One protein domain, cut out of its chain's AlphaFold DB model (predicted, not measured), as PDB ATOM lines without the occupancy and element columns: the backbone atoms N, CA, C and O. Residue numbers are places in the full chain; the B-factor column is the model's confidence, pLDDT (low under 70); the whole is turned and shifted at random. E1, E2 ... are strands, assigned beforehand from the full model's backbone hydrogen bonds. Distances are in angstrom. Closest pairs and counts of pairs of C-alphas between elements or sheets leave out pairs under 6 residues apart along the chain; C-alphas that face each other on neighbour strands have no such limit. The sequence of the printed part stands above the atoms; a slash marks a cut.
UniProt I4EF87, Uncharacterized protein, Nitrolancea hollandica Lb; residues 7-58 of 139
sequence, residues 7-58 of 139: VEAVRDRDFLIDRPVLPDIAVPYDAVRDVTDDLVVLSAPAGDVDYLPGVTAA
ATOM      1  N   VAL A   7     159.784 226.479  85.128       85.69
ATOM      2  CA  VAL A   7     160.123 226.632  83.705       85.69
ATOM      3  C   VAL A   7     159.838 228.074  83.290       85.69
ATOM      4  O   VAL A   7     158.690 228.516  83.343       85.69
ATOM      5  N   GLU A   8     160.884 228.807  82.926       80.44
ATOM      6  CA  GLU A   8     160.807 230.210  82.517       80.44
ATOM      7  C   GLU A   8     160.624 230.334  81.003       80.44
ATOM      8  O   GLU A   8     159.748 231.059  80.532       80.44
ATOM      9  N   ALA A   9     161.424 229.591  80.238       73.19
ATOM     10  CA  ALA A   9     161.419 229.640  78.784       73.19
ATOM     11  C   ALA A   9     161.643 228.253  78.186       73.19
ATOM     12  O   ALA A   9     162.366 227.429  78.738       73.19
ATOM     13  N   VAL A  10     161.052 228.023  77.020       80.62
ATOM     14  CA  VAL A  10     161.197 226.796  76.236       80.62
ATOM     15  C   VAL A  10     161.898 227.175  74.935       80.62
ATOM     16  O   VAL A  10     161.453 228.090  74.242       80.62
ATOM     17  N   ARG A  11     163.019 226.521  74.631       76.31
ATOM     18  CA  ARG A  11     163.876 226.796  73.469       76.31
ATOM     19  C   ARG A  11     163.902 225.588  72.533       76.31
ATOM     20  O   ARG A  11     163.309 224.552  72.810       76.31
ATOM     21  N   ASP A  12     164.605 225.708  71.411       73.50
ATOM     22  CA  ASP A  12     164.685 224.642  70.402       73.50
ATOM     23  C   ASP A  12     165.284 223.330  70.949       73.50
ATOM     24  O   ASP A  12     164.853 222.243  70.577       73.50
ATOM     25  N   ARG A  13     166.250 223.416  71.878       74.44
ATOM     26  CA  ARG A  13     167.031 222.257  72.366       74.44
ATOM     27  C   ARG A  13     166.948 222.004  73.866       74.44
ATOM     28  O   ARG A  13     167.313 220.922  74.327       74.44
ATOM     29  N   ASP A  14     166.483 222.992  74.610       84.44
ATOM     30  CA  ASP A  14     166.448 222.995  76.062       84.44
ATOM     31  C   ASP A  14     165.287 223.855  76.568       84.44
ATOM     32  O   ASP A  14     164.545 224.470  75.799       84.44
ATOM     33  N   PHE A  15     165.109 223.873  77.878       86.81
ATOM     34  CA  PHE A  15     164.249 224.822  78.560       86.81
ATOM     35  C   PHE A  15     164.979 225.390  79.771       86.81
ATOM     36  O   PHE A  15     165.771 224.709  80.426       86.81
ATOM     37  N   LEU A  16     164.712 226.659  80.053       82.38
ATOM     38  CA  LEU A  16     165.263 227.369  81.191       82.38
ATOM     39  C   LEU A  16     164.419 227.102  82.426       82.38
ATOM     40  O   LEU A  16     163.193 227.231  82.392       82.38
ATOM     41  N   ILE A  17     165.094 226.757  83.513       86.06
ATOM     42  CA  ILE A  17     164.496 226.660  84.835       86.06
ATOM     43  C   ILE A  17     165.041 227.800  85.694       86.06
ATOM     44  O   ILE A  17     166.225 227.791  86.033       86.06
ATOM     45  N   ASP A  18     164.143 228.705  86.079       82.06
ATOM     46  CA  ASP A  18     164.353 229.734  87.099       82.06
ATOM     47  C   ASP A  18     164.409 229.064  88.473       82.06
ATOM     48  O   ASP A  18     163.459 228.376  88.890       82.06
ATOM     49  N   ARG A  19     165.539 229.220  89.167       79.56
ATOM     50  CA  ARG A  19     165.745 228.638  90.496       79.56
ATOM     51  C   ARG A  19     165.862 229.765  91.530       79.56
ATOM     52  O   ARG A  19     166.852 230.475  91.555       79.56
ATOM     53  N   PRO A  20     164.946 229.879  92.508       64.25
ATOM     54  CA  PRO A  20     164.877 231.059  93.383       64.25
ATOM     55  C   PRO A  20     166.091 231.272  94.310       64.25
ATOM     56  O   PRO A  20     166.211 232.327  94.928       64.25
ATOM     57  N   VAL A  21     166.956 230.266  94.479       71.06
ATOM     58  CA  VAL A  21     168.144 230.317  95.359       71.06
ATOM     59  C   VAL A  21     169.427 229.906  94.628       71.06
ATOM     60  O   VAL A  21     170.526 230.176  95.107       71.06
ATOM     61  N   LEU A  22     169.308 229.231  93.485       72.69
ATOM     62  CA  LEU A  22     170.434 228.686  92.729       72.69
ATOM     63  C   LEU A  22     170.481 229.361  91.356       72.69
ATOM     64  O   LEU A  22     169.470 229.892  90.927       72.69
ATOM     65  N   PRO A  23     171.615 229.342  90.644       67.50
ATOM     66  CA  PRO A  23     171.667 229.877  89.286       67.50
ATOM     67  C   PRO A  23     170.662 229.177  88.373       67.50
ATOM     68  O   PRO A  23     170.407 227.984  88.560       67.50
ATOM     69  N   ASP A  24     170.157 229.857  87.359       79.56
ATOM     70  CA  ASP A  24     169.286 229.230  86.371       79.56
ATOM     71  C   ASP A  24     170.010 228.106  85.629       79.56
ATOM     72  O   ASP A  24     171.239 228.070  85.502       79.56
ATOM     73  N   ILE A  25     169.235 227.141  85.151       83.06
ATOM     74  CA  ILE A  25     169.769 225.993  84.418       83.06
ATOM     75  C   ILE A  25     169.029 225.800  83.110       83.06
ATOM     76  O   ILE A  25     167.815 225.973  83.036       83.06
ATOM     77  N   ALA A  26     169.780 225.422  82.082       85.56
ATOM     78  CA  ALA A  26     169.243 225.016  80.798       85.56
ATOM     79  C   ALA A  26     169.209 223.506  80.846       85.56
ATOM     80  O   ALA A  26     170.242 222.845  80.968       85.56
ATOM     81  N   VAL A  27     167.999 222.971  80.804       89.19
ATOM     82  CA  VAL A  27     167.774 221.542  80.885       89.19
ATOM     83  C   VAL A  27     167.427 221.033  79.491       89.19
ATOM     84  O   VAL A  27     166.439 221.486  78.911       89.19
ATOM     85  N   PRO A  28     168.221 220.110  78.923       88.25
ATOM     86  CA  PRO A  28     167.903 219.523  77.633       88.25
ATOM     87  C   PRO A  28     166.659 218.644  77.762       88.25
ATOM     88  O   PRO A  28     166.413 218.037  78.806       88.25
ATOM     89  N   TYR A  29     165.900 218.497  76.679       89.19
ATOM     90  CA  TYR A  29     164.707 217.639  76.687       89.19
ATOM     91  C   TYR A  29     165.005 216.174  77.031       89.19
ATOM     92  O   TYR A  29     164.156 215.499  77.601       89.19
ATOM     93  N   ASP A  30     166.219 215.697  76.749       89.69
ATOM     94  CA  ASP A  30     166.670 214.339  77.083       89.69
ATOM     95  C   ASP A  30     166.716 214.081  78.606       89.69
ATOM     96  O   ASP A  30     166.570 212.955  79.073       89.69
ATOM     97  N   ALA A  31     166.845 215.143  79.410       89.56
ATOM     98  CA  ALA A  31     166.806 215.059  80.866       89.56
ATOM     99  C   ALA A  31     165.379 214.942  81.441       89.56
ATOM    100  O   ALA A  31     165.222 214.740  82.652       89.56
ATOM    101  N   VAL A  32     164.342 215.068  80.609       91.12
ATOM    102  CA  VAL A  32     162.941 214.956  81.022       91.12
ATOM    103  C   VAL A  32     162.547 213.487  81.123       91.12
ATOM    104  O   VAL A  32     162.650 212.720  80.171       91.12
ATOM    105  N   ARG A  33     162.056 213.098  82.297       90.50
ATOM    106  CA  ARG A  33     161.523 211.762  82.569       90.50
ATOM    107  C   ARG A  33     160.048 211.654  82.213       90.50
ATOM    108  O   ARG A  33     159.617 210.612  81.736       90.50
ATOM    109  N   ASP A  34     159.278 212.688  82.539       92.25
ATOM    110  CA  ASP A  34     157.834 212.715  82.327       92.25
ATOM    111  C   ASP A  34     157.325 214.156  82.239       92.25
ATOM    112  O   ASP A  34     157.927 215.070  82.810       92.25
ATOM    113  N   VAL A  35     156.203 214.349  81.552       89.38
ATOM    114  CA  VAL A  35     155.503 215.634  81.477       89.38
ATOM    115  C   VAL A  35     154.041 215.380  81.802       89.38
ATOM    116  O   VAL A  35     153.340 214.697  81.059       89.38
ATOM    117  N   THR A  36     153.587 215.931  82.920       87.31
ATOM    118  CA  THR A  36     152.167 215.967  83.285       87.31
ATOM    119  C   THR A  36     151.631 217.384  83.114       87.31
ATOM    120  O   THR A  36     152.413 218.290  82.829       87.31
ATOM    121  N   ASP A  37     150.314 217.576  83.270       83.75
ATOM    122  CA  ASP A  37     149.605 218.822  82.931       83.75
ATOM    123  C   ASP A  37     150.377 220.107  83.285       83.75
ATOM    124  O   ASP A  37     150.542 220.971  82.428       83.75
ATOM    125  N   ASP A  38     150.925 220.193  84.505       86.94
ATOM    126  CA  ASP A  38     151.637 221.381  85.002       86.94
ATOM    127  C   ASP A  38     153.072 221.102  85.495       86.94
ATOM    128  O   ASP A  38     153.698 221.963  86.119       86.94
ATOM    129  N   LEU A  39     153.606 219.894  85.286       85.81
ATOM    130  CA  LEU A  39     154.892 219.482  85.860       85.81
ATOM    131  C   LEU A  39     155.782 218.794  84.830       85.81
ATOM    132  O   LEU A  39     155.431 217.771  84.248       85.81
ATOM    133  N   VAL A  40     157.005 219.306  84.718       88.19
ATOM    134  CA  VAL A  40     158.113 218.605  84.072       88.19
ATOM    135  C   VAL A  40     158.864 217.827  85.146       88.19
ATOM    136  O   VAL A  40     159.427 218.403  86.079       88.19
ATOM    137  N   VAL A  41     158.859 216.504  85.037       89.88
ATOM    138  CA  VAL A  41     159.586 215.615  85.943       89.88
ATOM    139  C   VAL A  41     160.927 215.292  85.311       89.88
ATOM    140  O   VAL A  41     160.981 214.704  84.236       89.88
ATOM    141  N   LEU A  42     162.018 215.650  85.983       89.31
ATOM    142  CA  LEU A  42     163.368 215.348  85.514       89.31
ATOM    143  C   LEU A  42     163.807 213.939  85.916       89.31
ATOM    144  O   LEU A  42     163.306 213.352  86.881       89.31
ATOM    145  N   SER A  43     164.775 213.406  85.178       86.88
ATOM    146  CA  SER A  43     165.392 212.105  85.451       86.88
ATOM    147  C   SER A  43     166.259 212.103  86.718       86.88
ATOM    148  O   SER A  43     166.452 211.042  87.311       86.88
ATOM    149  N   ALA A  44     166.731 213.272  87.168       84.81
ATOM    150  CA  ALA A  44     167.472 213.439  88.419       84.81
ATOM    151  C   ALA A  44     166.648 214.147  89.510       84.81
ATOM    152  O   ALA A  44     165.760 214.951  89.208       84.81
ATOM    153  N   PRO A  45     166.953 213.887  90.794       84.06
ATOM    154  CA  PRO A  45     166.434 214.678  91.902       84.06
ATOM    155  C   PRO A  45     167.019 216.100  91.904       84.06
ATOM    156  O   PRO A  45     168.087 216.357  91.358       84.06
ATOM    157  N   ALA A  46     166.340 217.023  92.591       78.25
ATOM    158  CA  ALA A  46     166.690 218.444  92.574       78.25
ATOM    159  C   ALA A  46     168.108 218.784  93.060       78.25
ATOM    160  O   ALA A  46     168.672 219.767  92.597       78.25
ATOM    161  N   GLY A  47     168.681 217.982  93.963       81.06
ATOM    162  CA  GLY A  47     170.053 218.176  94.446       81.06
ATOM    163  C   GLY A  47     171.139 217.711  93.472       81.06
ATOM    164  O   GLY A  47     172.287 218.100  93.640       81.06
ATOM    165  N   ASP A  48     170.780 216.905  92.467       85.75
ATOM    166  CA  ASP A  48     171.715 216.341  91.486       85.75
ATOM    167  C   ASP A  48     171.485 216.888  90.071       85.75
ATOM    168  O   ASP A  48     172.140 216.461  89.120       85.75
ATOM    169  N   VAL A  49     170.546 217.826  89.905       85.88
ATOM    170  CA  VAL A  49     170.149 218.325  88.584       85.88
ATOM    171  C   VAL A  49     171.314 219.001  87.853       85.88
ATOM    172  O   VAL A  49     171.426 218.870  86.641       85.88
ATOM    173  N   ASP A  50     172.219 219.651  88.593       82.50
ATOM    174  CA  ASP A  50     173.415 220.317  88.066       82.50
ATOM    175  C   ASP A  50     174.459 219.334  87.504       82.50
ATOM    176  O   ASP A  50     175.351 219.736  86.761       82.50
ATOM    177  N   TYR A  51     174.359 218.042  87.843       82.56
ATOM    178  CA  TYR A  51     175.269 216.994  87.371       82.56
ATOM    179  C   TYR A  51     174.704 216.190  86.195       82.56
ATOM    180  O   TYR A  51     175.356 215.258  85.716       82.56
ATOM    181  N   LEU A  52     173.495 216.514  85.732       82.06
ATOM    182  CA  LEU A  52     172.903 215.836  84.588       82.06
ATOM    183  C   LEU A  52     173.684 216.143  83.302       82.06
ATOM    184  O   LEU A  52     174.086 217.284  83.061       82.06
ATOM    185  N   PRO A  53     173.878 215.141  82.429       78.56
ATOM    186  CA  PRO A  53     174.557 215.351  81.163       78.56
ATOM    187  C   PRO A  53     173.773 216.336  80.295       78.56
ATOM    188  O   PRO A  53     172.567 216.196  80.098       78.56
ATOM    189  N   GLY A  54     174.474 217.340  79.775       74.25
ATOM    190  CA  GLY A  54     173.877 218.373  78.931       74.25
ATOM    191  C   GLY A  54     173.064 219.421  79.690       74.25
ATOM    192  O   GLY A  54     172.669 220.399  79.062       74.25
ATOM    193  N   VAL A  55     172.860 219.272  81.007       78.94
ATOM    194  CA  VAL A  55     172.436 220.401  81.836       78.94
ATOM    195  C   VAL A  55     173.613 221.346  81.942       78.94
ATOM    196  O   VAL A  55     174.711 220.973  82.359       78.94
ATOM    197  N   THR A  56     173.385 222.578  81.532       74.56
ATOM    198  CA  THR A  56     174.337 223.655  81.737       74.56
ATOM    199  C   THR A  56     173.740 224.601  82.758       74.56
ATOM    200  O   THR A  56     172.521 224.791  82.806       74.56
ATOM    201  N   ALA A  57     174.595 225.200  83.592       63.19
ATOM    202  CA  ALA A  57     174.224 226.464  84.207       63.19
ATOM    203  C   ALA A  57     173.830 227.362  83.041       63.19
ATOM    204  O   ALA A  57     174.664 227.688  82.189       63.19
ATOM    205  N   ALA A  58     172.539 227.637  82.929       55.41
ATOM    206  CA  ALA A  58     172.127 228.552  81.913       55.41
ATOM    207  C   ALA A  58     172.624 229.900  82.389       55.41
ATOM    208  O   ALA A  58     172.353 230.307  83.515       55.41
TER     209      ALA A  58
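This is residues 7 to 58 of the 139 residues of an uncharacterized protein of Nitrolancea hollandica Lb (UniProt I4EF87). A three-stranded sheet, E1 E2 E3, is followed by a separate two-stranded hairpin, E4 and E5; residues 43 to 58, with no named element, fold back to pair briefly with E3. The printed part has 52 residues, no named helix and five named strands, E1 to E5, in two antiparallel sheets. Its class is all strand, with under half of the residues in named elements. It is compact, radius of gyration of the C-alphas 10.1 A, spanning 25 by 20 by 20 A.

E1, residues 7 to 10, E2, 14 to 18, and E3, 25 to 28, form a meander, each strand the antiparallel neighbour of the one before. N 8 and O 16, 2.8 A, and N 15 and O 27, 2.9 A, are within hydrogen-bond range. Residues 25 to 26 pair antiparallel with 56 to 57. E4, 32 to 36, meets E3 only through their link. E4 and E5, 39 to 42, form a hairpin, with N 33 and O 41 at 2.7 A. E2 is apart from both.

E1 begins at C-alpha 7 (160.123, 226.632, 83.705); E5 ends at C-alpha 42 (163.368, 215.348, 85.514). E2 measures 13.1 A, E4 11.1 A.

The farthest C-alphas, Asp 37 and Tyr 51, are 26.1 A apart. The printed part has no cut. The model's pLDDT is under 70 at residues 20, 23 and 57 to 58.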